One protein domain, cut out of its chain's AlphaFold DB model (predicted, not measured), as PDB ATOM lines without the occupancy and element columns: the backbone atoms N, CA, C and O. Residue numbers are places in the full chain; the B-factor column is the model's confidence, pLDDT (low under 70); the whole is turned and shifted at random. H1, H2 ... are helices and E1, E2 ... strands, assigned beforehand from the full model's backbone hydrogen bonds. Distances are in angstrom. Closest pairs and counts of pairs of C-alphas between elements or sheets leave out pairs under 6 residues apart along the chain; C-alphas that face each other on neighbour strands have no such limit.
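This is residues 32 to 94 of the 171 residues of an uncharacterized protein of Kordia sp. TARA_039_SRF (UniProt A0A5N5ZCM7). A long, strongly twisted antiparallel sheet, E1-E2-E3, has one short helix, H1, across one face near the start of E1. The 63 printed residues hold H1, E1, E2, E3 in that order: mixed helices and strands, compact, radius of gyration of the C-alphas 11.5 A, elongated at 36 by 19 by 18 A.

After unnamed residues 32 to 45, H1, residues 46 to 54, begins at C-alpha (-12.729, 20.359, -10.377). E1, residues 59 to 66, spans 21.0 A; E2, 73 to 81, 23.9 A; E3, 84 to 92, 25.9 A, ending at C-alpha (-5.534, 26.318, -24.517).

E1, E2 and E3 form a meander, each strand the antiparallel neighbour of the one before, in two hairpins. N 64 and O 76 are 2.8 A apart, N 77 and O 88 2.9 A, within hydrogen-bond range. H1 is on the sheet, height 6.9 A, only just over E2 with 3 C-alphas falling on it, and across the strands at 79 degrees to E2 on the local plane. The closest C-alphas of H1 and E1, Asn 50 and Ser 59, are 6.1 A apart. In H1 every O i to N i+4 pair is within range.

The farthest C-alphas, Asp 69 and Ser 83, are 36.4 A apart. The printed part has no cut and no long link. pLDDT is under 70 at 19 residues, among them 84 to 94.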
ATOM      1  N   TYR A  32     -20.826  18.149 -16.156       81.00
ATOM      2  CA  TYR A  32     -19.817  18.573 -17.120       81.00
ATOM      3  C   TYR A  32     -18.543  17.724 -17.049       81.00
ATOM      4  O   TYR A  32     -18.127  17.242 -15.999       81.00
ATOM      5  N   SER A  33     -17.892  17.560 -18.202       88.25
ATOM      6  CA  SER A  33     -16.615  16.851 -18.331       88.25
ATOM      7  C   SER A  33     -15.443  17.820 -18.177       88.25
ATOM      8  O   SER A  33     -15.492  18.935 -18.686       88.25
ATOM      9  N   LEU A  34     -14.353  17.380 -17.538       88.81
ATOM     10  CA  LEU A  34     -13.058  18.085 -17.546       88.81
ATOM     11  C   LEU A  34     -12.170  17.686 -18.735       88.81
ATOM     12  O   LEU A  34     -11.049  18.177 -18.884       88.81
ATOM     13  N   ILE A  35     -12.653  16.776 -19.575       87.56
ATOM     14  CA  ILE A  35     -11.990  16.320 -20.790       87.56
ATOM     15  C   ILE A  35     -12.793  16.847 -21.976       87.56
ATOM     16  O   ILE A  35     -13.986  16.564 -22.106       87.56
ATOM     17  N   SER A  36     -12.125  17.614 -22.834       83.44
ATOM     18  CA  SER A  36     -12.720  18.134 -24.068       83.44
ATOM     19  C   SER A  36     -13.040  17.012 -25.070       83.44
ATOM     20  O   SER A  36     -12.415  15.950 -25.012       83.44
ATOM     21  N   PRO A  37     -13.919  17.250 -26.063       84.12
ATOM     22  CA  PRO A  37     -14.196  16.292 -27.142       84.12
ATOM     23  C   PRO A  37     -12.947  15.807 -27.899       84.12
ATOM     24  O   PRO A  37     -12.930  14.696 -28.419       84.12
ATOM     25  N   ASN A  38     -11.879  16.611 -27.911       78.25
ATOM     26  CA  ASN A  38     -10.594  16.283 -28.534       78.25
ATOM     27  C   ASN A  38      -9.601  15.602 -27.576       78.25
ATOM     28  O   ASN A  38      -8.396  15.600 -27.828       78.25
ATOM     29  N   ASN A  39     -10.090  15.032 -26.469       83.81
ATOM     30  CA  ASN A  39      -9.315  14.316 -25.450       83.81
ATOM     31  C   ASN A  39      -8.221  15.149 -24.761       83.81
ATOM     32  O   ASN A  39      -7.283  14.604 -24.180       83.81
ATOM     33  N   VAL A  40      -8.330  16.479 -24.796       79.44
ATOM     34  CA  VAL A  40      -7.426  17.364 -24.054       79.44
ATOM     35  C   VAL A  40      -8.012  17.631 -22.671       79.44
ATOM     36  O   VAL A  40      -9.172  18.039 -22.555       79.44
ATOM     37  N   VAL A  41      -7.196  17.417 -21.639       82.62
ATOM     38  CA  VAL A  41      -7.552  17.641 -20.233       82.62
ATOM     39  C   VAL A  41      -7.551  19.140 -19.924       82.62
ATOM     40  O   VAL A  41      -6.541  19.830 -20.103       82.62
ATOM     41  N   LEU A  42      -8.688  19.645 -19.448       78.81
ATOM     42  CA  LEU A  42      -8.870  21.035 -19.037       78.81
ATOM     43  C   LEU A  42      -8.199  21.306 -17.682       78.81
ATOM     44  O   LEU A  42      -7.418  22.251 -17.560       78.81
ATOM     45  N   ALA A  43      -8.434  20.434 -16.704       81.44
ATOM     46  CA  ALA A  43      -7.815  20.442 -15.379       81.44
ATOM     47  C   ALA A  43      -7.778  19.012 -14.818       81.44
ATOM     48  O   ALA A  43      -8.539  18.156 -15.273       81.44
ATOM     49  N   LYS A  44      -6.908  18.734 -13.842       80.00
ATOM     50  CA  LYS A  44      -6.798  17.399 -13.226       80.00
ATOM     51  C   LYS A  44      -7.952  17.104 -12.273       80.00
ATOM     52  O   LYS A  44      -8.232  15.942 -12.004       80.00
ATOM     53  N   SER A  45      -8.590  18.142 -11.741       87.12
ATOM     54  CA  SER A  45      -9.758  18.035 -10.871       87.12
ATOM     55  C   SER A  45     -10.614  19.292 -10.954       87.12
ATOM     56  O   SER A  45     -10.170  20.340 -11.437       87.12
ATOM     57  N   ILE A  46     -11.840  19.202 -10.439       85.75
ATOM     58  CA  ILE A  46     -12.729  20.359 -10.377       85.75
ATOM     59  C   ILE A  46     -12.207  21.434  -9.422       85.75
ATOM     60  O   ILE A  46     -12.293  22.621  -9.718       85.75
ATOM     61  N   ASN A  47     -11.565  21.034  -8.323       84.75
ATOM     62  CA  ASN A  47     -10.936  21.970  -7.394       84.75
ATOM     63  C   ASN A  47      -9.805  22.758  -8.057       84.75
ATOM     64  O   ASN A  47      -9.698  23.964  -7.848       84.75
ATOM     65  N   GLU A  48      -8.993  22.106  -8.893       78.62
ATOM     66  CA  GLU A  48      -7.963  22.806  -9.663       78.62
ATOM     67  C   GLU A  48      -8.591  23.829 -10.618       78.62
ATOM     68  O   GLU A  48      -8.136  24.972 -10.675       78.62
ATOM     69  N   LEU A  49      -9.658  23.453 -11.330       79.00
ATOM     70  CA  LEU A  49     -10.342  24.369 -12.241       79.00
ATOM     71  C   LEU A  49     -10.992  25.546 -11.496       79.00
ATOM     72  O   LEU A  49     -10.832  26.693 -11.907       79.00
ATOM     73  N   ASN A  50     -11.668  25.288 -10.374       75.69
ATOM     74  CA  ASN A  50     -12.235  26.325  -9.510       75.69
ATOM     75  C   ASN A  50     -11.156  27.291  -9.013       75.69
ATOM     76  O   ASN A  50     -11.371  28.505  -9.034       75.69
ATOM     77  N   GLN A  51      -9.986  26.780  -8.617       72.44
ATOM     78  CA  GLN A  51      -8.868  27.624  -8.204       72.44
ATOM     79  C   GLN A  51      -8.354  28.484  -9.366       72.44
ATOM     80  O   GLN A  51      -8.116  29.672  -9.185       72.44
ATOM     81  N   GLN A  52      -8.223  27.917 -10.567       71.38
ATOM     82  CA  GLN A  52      -7.744  28.644 -11.749       71.38
ATOM     83  C   GLN A  52      -8.714  29.737 -12.219       71.38
ATOM     84  O   GLN A  52      -8.269  30.804 -12.634       71.38
ATOM     85  N   ILE A  53     -10.024  29.475 -12.180       71.62
ATOM     86  CA  ILE A  53     -11.046  30.370 -12.745       71.62
ATOM     87  C   ILE A  53     -11.565  31.384 -11.725       71.62
ATOM     88  O   ILE A  53     -11.854  32.524 -12.082       71.62
ATOM     89  N   THR A  54     -11.699  30.981 -10.462       67.75
ATOM     90  CA  THR A  54     -12.367  31.788  -9.426       67.75
ATOM     91  C   THR A  54     -11.468  32.127  -8.242       67.75
ATOM     92  O   THR A  54     -11.940  32.756  -7.297       67.75
ATOM     93  N   ASP A  55     -10.197  31.700  -8.254       71.06
ATOM     94  CA  ASP A  55      -9.298  31.791  -7.094       71.06
ATOM     95  C   ASP A  55      -9.885  31.092  -5.846       71.06
ATOM     96  O   ASP A  55      -9.708  31.529  -4.712       71.06
ATOM     97  N   GLY A  56     -10.675  30.034  -6.073       73.69
ATOM     98  CA  GLY A  56     -11.356  29.256  -5.032       73.69
ATOM     99  C   GLY A  56     -12.549  29.964  -4.374       73.69
ATOM    100  O   GLY A  56     -13.127  29.436  -3.429       73.69
ATOM    101  N   LYS A  57     -12.936  31.154  -4.851       78.31
ATOM    102  CA  LYS A  57     -14.041  31.959  -4.289       78.31
ATOM    103  C   LYS A  57     -15.409  31.612  -4.876       78.31
ATOM    104  O   LYS A  57     -16.414  32.185  -4.453       78.31
ATOM    105  N   GLY A  58     -15.447  30.737  -5.875       81.50
ATOM    106  CA  GLY A  58     -16.653  30.379  -6.602       81.50
ATOM    107  C   GLY A  58     -16.747  28.897  -6.929       81.50
ATOM    108  O   GLY A  58     -15.864  28.110  -6.592       81.50
ATOM    109  N   SER A  59     -17.829  28.549  -7.619       87.25
ATOM    110  CA  SER A  59     -18.115  27.183  -8.057       87.25
ATOM    111  C   SER A  59     -18.426  27.160  -9.548       87.25
ATOM    112  O   SER A  59     -19.316  27.888  -9.999       87.25
ATOM    113  N   ILE A  60     -17.724  26.317 -10.309       84.69
ATOM    114  CA  ILE A  60     -18.080  26.001 -11.694       84.69
ATOM    115  C   ILE A  60     -19.432  25.286 -11.702       84.69
ATOM    116  O   ILE A  60     -19.627  24.280 -11.016       84.69
ATOM    117  N   THR A  61     -20.355  25.802 -12.503       89.56
ATOM    118  CA  THR A  61     -21.704  25.254 -12.664       89.56
ATOM    119  C   THR A  61     -21.879  24.521 -13.987       89.56
ATOM    120  O   THR A  61     -22.687  23.601 -14.044       89.56
ATOM    121  N   ASP A  62     -21.151  24.917 -15.037       90.69
ATOM    122  CA  ASP A  62     -21.205  24.257 -16.346       90.69
ATOM    123  C   ASP A  62     -19.952  24.526 -17.202       90.69
ATOM    124  O   ASP A  62     -19.247  25.522 -16.997       90.69
ATOM    125  N   ILE A  63     -19.687  23.644 -18.172       84.12
ATOM    126  CA  ILE A  63     -18.600  23.768 -19.150       84.12
ATOM    127  C   ILE A  63     -19.113  23.390 -20.542       84.12
ATOM    128  O   ILE A  63     -19.353  22.222 -20.846       84.12
ATOM    129  N   GLU A  64     -19.172  24.377 -21.428       84.50
ATOM    130  CA  GLU A  64     -19.501  24.196 -22.838       84.50
ATOM    131  C   GLU A  64     -18.212  24.125 -23.665       84.50
ATOM    132  O   GLU A  64     -17.432  25.081 -23.712       84.50
ATOM    133  N   TYR A  65     -17.977  23.007 -24.352       78.56
ATOM    134  CA  TYR A  65     -16.845  22.874 -25.269       78.56
ATOM    135  C   TYR A  65     -17.218  23.267 -26.695       78.56
ATOM    136  O   TYR A  65     -18.256  22.865 -27.218       78.56
ATOM    137  N   PHE A  66     -16.305  23.971 -27.358       73.31
ATOM    138  CA  PHE A  66     -16.376  24.205 -28.794       73.31
ATOM    139  C   PHE A  66     -15.446  23.229 -29.508       73.31
ATOM    140  O   PHE A  66     -14.310  23.009 -29.080       73.31
ATOM    141  N   ASN A  67     -15.925  22.654 -30.610       72.50
ATOM    142  CA  ASN A  67     -15.116  21.763 -31.432       72.50
ATOM    143  C   ASN A  67     -13.909  22.513 -31.996       72.50
ATOM    144  O   ASN A  67     -14.038  23.606 -32.551       72.50
ATOM    145  N   THR A  68     -12.742  21.890 -31.894       63.75
ATOM    146  CA  THR A  68     -11.509  22.371 -32.519       63.75
ATOM    147  C   THR A  68     -10.960  21.301 -33.464       63.75
ATOM    148  O   THR A  68     -11.353  20.138 -33.400       63.75
ATOM    149  N   ASP A  69     -10.075  21.683 -34.381       61.81
ATOM    150  CA  ASP A  69      -9.481  20.784 -35.381       61.81
ATOM    151  C   ASP A  69      -8.209  20.070 -34.880       61.81
ATOM    152  O   ASP A  69      -7.585  19.309 -35.621       61.81
ATOM    153  N   LYS A  70      -7.774  20.356 -33.645       62.16
ATOM    154  CA  LYS A  70      -6.451  20.004 -33.100       62.16
ATOM    155  C   LYS A  70      -6.526  19.694 -31.606       62.16
ATOM    156  O   LYS A  70      -7.574  19.812 -30.980       62.16
ATOM    157  N   ALA A  71      -5.378  19.350 -31.016       70.50
ATOM    158  CA  ALA A  71      -5.181  19.206 -29.570       70.50
ATOM    159  C   ALA A  71      -5.236  20.565 -28.828       70.50
ATOM    160  O   ALA A  71      -4.307  20.956 -28.115       70.50
ATOM    161  N   SER A  72      -6.325  21.301 -29.030       65.19
ATOM    162  CA  SER A  72      -6.620  22.596 -28.434       65.19
ATOM    163  C   SER A  72      -7.978  22.571 -27.748       65.19
ATOM    164  O   SER A  72      -8.856  21.787 -28.104       65.19
ATOM    165  N   ILE A  73      -8.141  23.433 -26.751       66.38
ATOM    166  CA  ILE A  73      -9.397  23.597 -26.023       66.38
ATOM    167  C   ILE A  73      -9.904  25.007 -26.270       66.38
ATOM    168  O   ILE A  73      -9.158  25.970 -26.088       66.38
ATOM    169  N   ILE A  74     -11.180  25.109 -26.620       69.94
ATOM    170  CA  ILE A  74     -11.974  26.317 -26.435       69.94
ATOM    171  C   ILE A  74     -13.160  25.891 -25.571       69.94
ATOM    172  O   ILE A  74     -13.940  25.028 -25.974       69.94
ATOM    173  N   ALA A  75     -13.254  26.444 -24.366       63.81
ATOM    174  CA  ALA A  75     -14.301  26.114 -23.407       63.81
ATOM    175  C   ALA A  75     -14.920  27.391 -22.841       63.81
ATOM    176  O   ALA A  75     -14.198  28.280 -22.388       63.81
ATOM    177  N   LYS A  76     -16.249  27.480 -22.848       72.56
ATOM    178  CA  LYS A  76     -17.001  28.508 -22.130       72.56
ATOM    179  C   LYS A  76     -17.419  27.928 -20.789       72.56
ATOM    180  O   LYS A  76     -18.125  26.929 -20.727       72.56
ATOM    181  N   ILE A  77     -16.920  28.530 -19.721       71.62
ATOM    182  CA  ILE A  77     -17.089  28.040 -18.357       71.62
ATOM    183  C   ILE A  77     -18.067  28.965 -17.648       71.62
ATOM    184  O   ILE A  77     -17.819  30.169 -17.550       71.62
ATOM    185  N   HIS A  78     -19.153  28.393 -17.145       75.50
ATOM    186  CA  HIS A  78     -20.128  29.074 -16.304       75.50
ATOM    187  C   HIS A  78     -19.792  28.835 -14.838       75.50
ATOM    188  O   HIS A  78     -19.487  27.710 -14.437       75.50
ATOM    189  N   TYR A  79     -19.833  29.891 -14.030       74.50
ATOM    190  CA  TYR A  79     -19.513  29.796 -12.611       74.50
ATOM    191  C   TYR A  79     -20.269  30.824 -11.779       74.50
ATOM    192  O   TYR A  79     -20.786  31.822 -12.287       74.50
ATOM    193  N   THR A  80     -20.298  30.589 -10.472       70.56
ATOM    194  CA  THR A  80     -20.934  31.473  -9.494       70.56
ATOM    195  C   THR A  80     -19.928  31.993  -8.480       70.56
ATOM    196  O   THR A  80     -19.029  31.263  -8.072       70.56
ATOM    197  N   ILE A  81     -20.075  33.253  -8.063       73.25
ATOM    198  CA  ILE A  81     -19.406  33.812  -6.875       73.25
ATOM    199  C   ILE A  81     -20.487  34.478  -6.023       73.25
ATOM    200  O   ILE A  81     -21.075  35.495  -6.413       73.25
ATOM    201  N   GLY A  82     -20.778  33.885  -4.863       80.69
ATOM    202  CA  GLY A  82     -21.957  34.240  -4.076       80.69
ATOM    203  C   GLY A  82     -23.241  33.955  -4.864       80.69
ATOM    204  O   GLY A  82     -23.438  32.847  -5.346       80.69
ATOM    205  N   SER A  83     -24.103  34.960  -5.023       77.75
ATOM    206  CA  SER A  83     -25.350  34.863  -5.801       77.75
ATOM    207  C   SER A  83     -25.217  35.297  -7.266       77.75
ATOM    208  O   SER A  83     -26.206  35.302  -7.998       77.75
ATOM    209  N   ASN A  84     -24.022  35.704  -7.699       59.97
ATOM    210  CA  ASN A  84     -23.807  36.234  -9.041       59.97
ATOM    211  C   ASN A  84     -23.319  35.133  -9.985       59.97
ATOM    212  O   ASN A  84     -22.391  34.399  -9.646       59.97
ATOM    213  N   ASN A  85     -23.914  35.073 -11.179       62.59
ATOM    214  CA  ASN A  85     -23.511  34.176 -12.259       62.59
ATOM    215  C   ASN A  85     -22.554  34.893 -13.212       62.59
ATOM    216  O   ASN A  85     -22.786  36.044 -13.589       62.59
ATOM    217  N   PHE A  86     -21.515  34.190 -13.636       69.19
ATOM    218  CA  PHE A  86     -20.503  34.680 -14.557       69.19
ATOM    219  C   PHE A  86     -20.221  33.637 -15.634       69.19
ATOM    220  O   PHE A  86     -20.552  32.457 -15.500       69.19
ATOM    221  N   GLN A  87     -19.576  34.088 -16.705       59.16
ATOM    222  CA  GLN A  87     -19.043  33.219 -17.741       59.16
ATOM    223  C   GLN A  87     -17.656  33.704 -18.149       59.16
ATOM    224  O   GLN A  87     -17.392  34.908 -18.162       59.16
ATOM    225  N   THR A  88     -16.783  32.773 -18.508       55.78
ATOM    226  CA  THR A  88     -15.468  33.076 -19.074       55.78
ATOM    227  C   THR A  88     -15.161  32.141 -20.236       55.78
ATOM    228  O   THR A  88     -15.724  31.049 -20.323       55.78
ATOM    229  N   LEU A  89     -14.276  32.568 -21.133       55.84
ATOM    230  CA  LEU A  89     -13.795  31.756 -22.243       55.84
ATOM    231  C   LEU A  89     -12.341  31.364 -21.978       55.84
ATOM    232  O   LEU A  89     -11.470  32.223 -21.858       55.84
ATOM    233  N   LEU A  90     -12.076  30.061 -21.911       56.88
ATOM    234  CA  LEU A  90     -10.742  29.499 -21.749       56.88
ATOM    235  C   LEU A  90     -10.256  28.934 -23.081       56.88
ATOM    236  O   LEU A  90     -10.902  28.075 -23.681       56.88
ATOM    237  N   LEU A  91      -9.084  29.399 -23.514       62.66
ATOM    238  CA  LEU A  91      -8.395  28.915 -24.705       62.66
ATOM    239  C   LEU A  91      -7.067  28.265 -24.296       62.66
ATOM    240  O   LEU A  91      -6.267  28.876 -23.589       62.66
ATOM    241  N   ARG A  92      -6.805  27.033 -24.749       60.91
ATOM    242  CA  ARG A  92      -5.534  26.318 -24.517       60.91
ATOM    243  C   ARG A  92      -5.012  25.711 -25.810       60.91
ATOM    244  O   ARG A  92      -5.776  25.102 -26.554       60.91
ATOM    245  N   ASN A  93      -3.708  25.846 -26.057       54.19
ATOM    246  CA  ASN A  93      -3.033  25.388 -27.282       54.19
ATOM    247  C   ASN A  93      -3.679  25.928 -28.576       54.19
ATOM    248  O   ASN A  93      -3.637  25.278 -29.620       54.19
ATOM    249  N   VAL A  94      -4.302  27.110 -28.513       52.53
ATOM    250  CA  VAL A  94      -4.848  27.802 -29.684       52.53
ATOM    251  C   VAL A  94      -3.814  28.817 -30.151       52.53
ATOM    252  O   VAL A  94      -3.641  29.865 -29.541       52.53
TER     253      VAL A  94